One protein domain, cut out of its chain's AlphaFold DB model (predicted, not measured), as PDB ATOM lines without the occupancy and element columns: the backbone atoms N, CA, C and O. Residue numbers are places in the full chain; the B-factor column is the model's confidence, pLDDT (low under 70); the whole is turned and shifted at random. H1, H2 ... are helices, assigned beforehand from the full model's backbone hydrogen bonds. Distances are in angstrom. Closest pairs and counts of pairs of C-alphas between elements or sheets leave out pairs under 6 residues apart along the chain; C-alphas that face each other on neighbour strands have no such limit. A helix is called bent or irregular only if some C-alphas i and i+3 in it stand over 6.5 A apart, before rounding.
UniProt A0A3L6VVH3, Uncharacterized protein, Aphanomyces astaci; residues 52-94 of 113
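Overview. This is residues 52 to 94 of the 113 residues of an uncharacterized protein of Aphanomyces astaci (UniProt A0A3L6VVH3). Two helices make an open V: the longer H1 is one arm, H2 is the other, and a tight link turns the corner between them. Little fills the space between the arms, and H1 is kinked along its way. The printed part has 43 residues with two named helices, H1 then H2, and no named strand; its class is all helix. It is only just extended, close to loose, with a radius of gyration of the C-alphas of 14.0 A, and its flat outline spans 39 by 27 by 13 A.

Along the chain. Start at Asp 52 and go on to C-alpha 55 at (8.741, 23.877, 27.376), where H1 begins. H1 holds residues 55 to 73 and measures 26.3 A from first to last C-alpha, ending at (-7.059, 8.732, 12.874). After four residues, find C-alpha 78 at (-5.626, 12.756, 3.310); from there H2, residues 78 to 92, runs 20.4 A to C-alpha 92 at (-12.018, 27.621, 15.685).

Arrangement. Look near residue 67 for a kink of 40 degrees in H1. H1 is irregular: C-alphas 68 and 71 are 7.2 A apart. H1 and H2 are only just apart, with their closest C-alphas 8.3 A from each other. In H2 every O i to N i+4 pair is within hydrogen-bond range; in H1 12 of 15 are.

Size, cuts and confidence. The C-alphas of Asp 52 and Asp 79, the two farthest apart, are 40.6 A from each other. The printed part has no cut, and its link from H1 to H2 is tight. Residues 52 to 72, 74 to 80 and 82 to 94 stand free. In this predicted model the mean pLDDT of the printed part is 71.0; residues 52 to 60, residue 64 and residues 88 to 94 are under 70.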
ATOM      1  N   ASP A  52      12.177  29.042  32.122       48.34
ATOM      2  CA  ASP A  52      13.335  28.365  32.731       48.34
ATOM      3  C   ASP A  52      13.305  26.832  32.617       48.34
ATOM      4  O   ASP A  52      14.350  26.232  32.404       48.34
ATOM      5  N   GLU A  53      12.142  26.162  32.657       52.94
ATOM      6  CA  GLU A  53      12.087  24.678  32.627       52.94
ATOM      7  C   GLU A  53      10.773  24.106  32.032       52.94
ATOM      8  O   GLU A  53      10.463  22.925  32.192       52.94
ATOM      9  N   GLY A  54       9.945  24.938  31.378       53.28
ATOM     10  CA  GLY A  54       8.510  24.666  31.160       53.28
ATOM     11  C   GLY A  54       8.071  24.228  29.749       53.28
ATOM     12  O   GLY A  54       7.016  23.609  29.601       53.28
ATOM     13  N   GLN A  55       8.898  24.455  28.725       52.03
ATOM     14  CA  GLN A  55       8.741  23.877  27.376       52.03
ATOM     15  C   GLN A  55       8.579  22.331  27.345       52.03
ATOM     16  O   GLN A  55       7.826  21.835  26.503       52.03
ATOM     17  N   PRO A  56       9.155  21.528  28.271       56.84
ATOM     18  CA  PRO A  56       8.962  20.085  28.270       56.84
ATOM     19  C   PRO A  56       7.572  19.655  28.744       56.84
ATOM     20  O   PRO A  56       7.133  18.584  28.350       56.84
ATOM     21  N   ILE A  57       6.868  20.410  29.596       60.03
ATOM     22  CA  ILE A  57       5.607  19.918  30.185       60.03
ATOM     23  C   ILE A  57       4.479  19.992  29.166       60.03
ATOM     24  O   ILE A  57       3.759  19.008  28.994       60.03
ATOM     25  N   LEU A  58       4.339  21.120  28.466       67.94
ATOM     26  CA  LEU A  58       3.314  21.253  27.434       67.94
ATOM     27  C   LEU A  58       3.603  20.302  26.272       67.94
ATOM     28  O   LEU A  58       2.719  19.546  25.880       67.94
ATOM     29  N   TYR A  59       4.853  20.261  25.800       62.12
ATOM     30  CA  TYR A  59       5.263  19.347  24.737       62.12
ATOM     31  C   TYR A  59       5.060  17.878  25.131       62.12
ATOM     32  O   TYR A  59       4.405  17.141  24.401       62.12
ATOM     33  N   ARG A  60       5.501  17.445  26.323       65.75
ATOM     34  CA  ARG A  60       5.275  16.064  26.793       65.75
ATOM     35  C   ARG A  60       3.798  15.755  27.015       65.75
ATOM     36  O   ARG A  60       3.387  14.622  26.784       65.75
ATOM     37  N   THR A  61       3.002  16.721  27.469       73.06
ATOM     38  CA  THR A  61       1.551  16.541  27.631       73.06
ATOM     39  C   THR A  61       0.878  16.341  26.279       73.06
ATOM     40  O   THR A  61       0.135  15.377  26.108       73.06
ATOM     41  N   MET A  62       1.189  17.200  25.309       71.94
ATOM     42  CA  MET A  62       0.665  17.097  23.947       71.94
ATOM     43  C   MET A  62       1.137  15.817  23.259       71.94
ATOM     44  O   MET A  62       0.328  15.129  22.645       71.94
ATOM     45  N   GLN A  63       2.405  15.440  23.428       71.12
ATOM     46  CA  GLN A  63       2.961  14.208  22.880       71.12
ATOM     47  C   GLN A  63       2.261  12.967  23.455       71.12
ATOM     48  O   GLN A  63       1.831  12.108  22.695       71.12
ATOM     49  N   ARG A  64       2.062  12.889  24.778       68.81
ATOM     50  CA  ARG A  64       1.329  11.771  25.405       68.81
ATOM     51  C   ARG A  64      -0.130  11.707  24.971       68.81
ATOM     52  O   ARG A  64      -0.680  10.618  24.823       68.81
ATOM     53  N   TYR A  65      -0.769  12.863  24.802       75.31
ATOM     54  CA  TYR A  65      -2.129  12.931  24.279       75.31
ATOM     55  C   TYR A  65      -2.180  12.405  22.841       75.31
ATOM     56  O   TYR A  65      -3.021  11.569  22.526       75.31
ATOM     57  N   TRP A  66      -1.226  12.815  22.004       75.94
ATOM     58  CA  TRP A  66      -1.109  12.344  20.631       75.94
ATOM     59  C   TRP A  66      -0.841  10.837  20.555       75.94
ATOM     60  O   TRP A  66      -1.562  10.134  19.864       75.94
ATOM     61  N   GLU A  67       0.113  10.304  21.320       76.75
ATOM     62  CA  GLU A  67       0.397   8.859  21.385       76.75
ATOM     63  C   GLU A  67      -0.835   8.041  21.802       76.75
ATOM     64  O   GLU A  67      -1.072   6.948  21.283       76.75
ATOM     65  N   ARG A  68      -1.647   8.579  22.720       75.56
ATOM     66  CA  ARG A  68      -2.873   7.929  23.185       75.56
ATOM     67  C   ARG A  68      -3.986   7.978  22.148       75.56
ATOM     68  O   ARG A  68      -4.691   6.986  22.015       75.56
ATOM     69  N   GLU A  69      -4.163   9.088  21.443       79.94
ATOM     70  CA  GLU A  69      -5.340   9.343  20.597       79.94
ATOM     71  C   GLU A  69      -5.069   9.194  19.088       79.94
ATOM     72  O   GLU A  69      -6.015   9.131  18.311       79.94
ATOM     73  N   ALA A  70      -3.814   9.053  18.642       75.31
ATOM     74  CA  ALA A  70      -3.458   8.917  17.220       75.31
ATOM     75  C   ALA A  70      -4.147   7.727  16.530       75.31
ATOM     76  O   ALA A  70      -4.376   7.746  15.322       75.31
ATOM     77  N   HIS A  71      -4.523   6.700  17.297       83.12
ATOM     78  CA  HIS A  71      -5.288   5.561  16.794       83.12
ATOM     79  C   HIS A  71      -6.672   5.950  16.248       83.12
ATOM     80  O   HIS A  71      -7.184   5.261  15.372       83.12
ATOM     81  N   LEU A  72      -7.261   7.059  16.710       79.25
ATOM     82  CA  LEU A  72      -8.548   7.561  16.217       79.25
ATOM     83  C   LEU A  72      -8.489   7.995  14.748       79.25
ATOM     84  O   LEU A  72      -9.515   8.000  14.076       79.25
ATOM     85  N   PHE A  73      -7.296   8.326  14.256       78.44
ATOM     86  CA  PHE A  73      -7.059   8.732  12.874       78.44
ATOM     87  C   PHE A  73      -6.530   7.579  12.006       78.44
ATOM     88  O   PHE A  73      -6.210   7.774  10.835       78.44
ATOM     89  N   GLN A  74      -6.434   6.357  12.542       80.31
ATOM     90  CA  GLN A  74      -6.045   5.199  11.737       80.31
ATOM     91  C   GLN A  74      -7.138   4.872  10.717       80.31
ATOM     92  O   GLN A  74      -8.289   4.633  11.074       80.31
ATOM     93  N   GLY A  75      -6.762   4.840   9.437       78.00
ATOM     94  CA  GLY A  75      -7.688   4.610   8.326       78.00
ATOM     95  C   GLY A  75      -8.275   5.883   7.717       78.00
ATOM     96  O   GLY A  75      -8.999   5.772   6.732       78.00
ATOM     97  N   PHE A  76      -7.938   7.064   8.247       83.75
ATOM     98  CA  PHE A  76      -8.237   8.330   7.581       83.75
ATOM     99  C   PHE A  76      -7.351   8.489   6.346       83.75
ATOM    100  O   PHE A  76      -6.140   8.247   6.385       83.75
ATOM    101  N   THR A  77      -7.960   8.915   5.248       89.81
ATOM    102  CA  THR A  77      -7.253   9.372   4.053       89.81
ATOM    103  C   THR A  77      -6.870  10.846   4.198       89.81
ATOM    104  O   THR A  77      -7.344  11.546   5.092       89.81
ATOM    105  N   ALA A  78      -6.002  11.342   3.313       83.31
ATOM    106  CA  ALA A  78      -5.626  12.756   3.310       83.31
ATOM    107  C   ALA A  78      -6.844  13.686   3.130       83.31
ATOM    108  O   ALA A  78      -6.895  14.751   3.744       83.31
ATOM    109  N   ASP A  79      -7.839  13.253   2.350       88.12
ATOM    110  CA  ASP A  79      -9.072  14.006   2.123       88.12
ATOM    111  C   ASP A  79      -9.933  14.076   3.395       88.12
ATOM    112  O   ASP A  79     -10.440  15.147   3.731       88.12
ATOM    113  N   ASP A  80     -10.023  12.978   4.158       81.44
ATOM    114  CA  ASP A  80     -10.759  12.942   5.431       81.44
ATOM    115  C   ASP A  80     -10.124  13.880   6.472       81.44
ATOM    116  O   ASP A  80     -10.821  14.570   7.220       81.44
ATOM    117  N   ILE A  81      -8.788  13.942   6.512       80.56
ATOM    118  CA  ILE A  81      -8.060  14.873   7.384       80.56
ATOM    119  C   ILE A  81      -8.323  16.322   6.960       80.56
ATOM    120  O   ILE A  81      -8.630  17.153   7.816       80.56
ATOM    121  N   ALA A  82      -8.283  16.626   5.661       80.94
ATOM    122  CA  ALA A  82      -8.565  17.967   5.147       80.94
ATOM    123  C   ALA A  82     -10.014  18.416   5.431       80.94
ATOM    124  O   ALA A  82     -10.265  19.589   5.724       80.94
ATOM    125  N   GLU A  83     -10.980  17.496   5.383       82.62
ATOM    126  CA  GLU A  83     -12.374  17.765   5.751       82.62
ATOM    127  C   GLU A  83     -12.514  18.072   7.249       82.62
ATOM    128  O   GLU A  83     -13.144  19.068   7.622       82.62
ATOM    129  N   VAL A  84     -11.866  17.282   8.112       78.12
ATOM    130  CA  VAL A  84     -11.796  17.549   9.555       78.12
ATOM    131  C   VAL A  84     -11.168  18.917   9.816       78.12
ATOM    132  O   VAL A  84     -11.757  19.734  10.525       78.12
ATOM    133  N   GLU A  85     -10.023  19.223   9.211       80.88
ATOM    134  CA  GLU A  85      -9.353  20.519   9.356       80.88
ATOM    135  C   GLU A  85     -10.238  21.686   8.921       80.88
ATOM    136  O   GLU A  85     -10.304  22.700   9.618       80.88
ATOM    137  N   ARG A  86     -10.974  21.536   7.815       79.31
ATOM    138  CA  ARG A  86     -11.924  22.542   7.333       79.31
ATOM    139  C   ARG A  86     -13.072  22.761   8.320       79.31
ATOM    140  O   ARG A  86     -13.412  23.911   8.602       79.31
ATOM    141  N   HIS A  87     -13.643  21.691   8.872       74.94
ATOM    142  CA  HIS A  87     -14.664  21.789   9.918       74.94
ATOM    143  C   HIS A  87     -14.119  22.436  11.195       74.94
ATOM    144  O   HIS A  87     -14.794  23.262  11.810       74.94
ATOM    145  N   PHE A  88     -12.882  22.119  11.576       69.06
ATOM    146  CA  PHE A  88     -12.222  22.750  12.712       69.06
ATOM    147  C   PHE A  88     -11.877  24.214  12.449       69.06
ATOM    148  O   PHE A  88     -11.966  25.003  13.379       69.06
ATOM    149  N   ALA A  89     -11.502  24.614  11.236       68.06
ATOM    150  CA  ALA A  89     -11.252  26.015  10.899       68.06
ATOM    151  C   ALA A  89     -12.528  26.860  11.035       68.06
ATOM    152  O   ALA A  89     -12.484  27.952  11.601       68.06
ATOM    153  N   ASP A  90     -13.670  26.313  10.611       62.84
ATOM    154  CA  ASP A  90     -14.989  26.923  10.811       62.84
ATOM    155  C   ASP A  90     -15.378  26.968  12.307       62.84
ATOM    156  O   ASP A  90     -15.890  27.970  12.812       62.84
ATOM    157  N   ALA A  91     -15.037  25.924  13.072       59.00
ATOM    158  CA  ALA A  91     -15.303  25.849  14.512       59.00
ATOM    159  C   ALA A  91     -14.336  26.677  15.391       59.00
ATOM    160  O   ALA A  91     -14.735  27.161  16.454       59.00
ATOM    161  N   LYS A  92     -13.081  26.887  14.961       51.84
ATOM    162  CA  LYS A  92     -12.018  27.621  15.685       51.84
ATOM    163  C   LYS A  92     -12.357  29.096  15.900       51.84
ATOM    164  O   LYS A  92     -11.826  29.698  16.827       51.84
ATOM    165  N   VAL A  93     -13.301  29.659  15.142       50.66
ATOM    166  CA  VAL A  93     -13.822  31.019  15.379       50.66
ATOM    167  C   VAL A  93     -14.542  31.135  16.739       50.66
ATOM    168  O   VAL A  93     -14.712  32.240  17.257       50.66
ATOM    169  N   ARG A  94     -14.947  30.015  17.363       45.00
ATOM    170  CA  ARG A  94     -15.831  30.013  18.547       45.00
ATOM    171  C   ARG A  94     -15.147  29.749  19.887       45.00
ATOM    172  O   ARG A  94     -15.800  29.921  20.911       45.00
TER     173      ARG A  94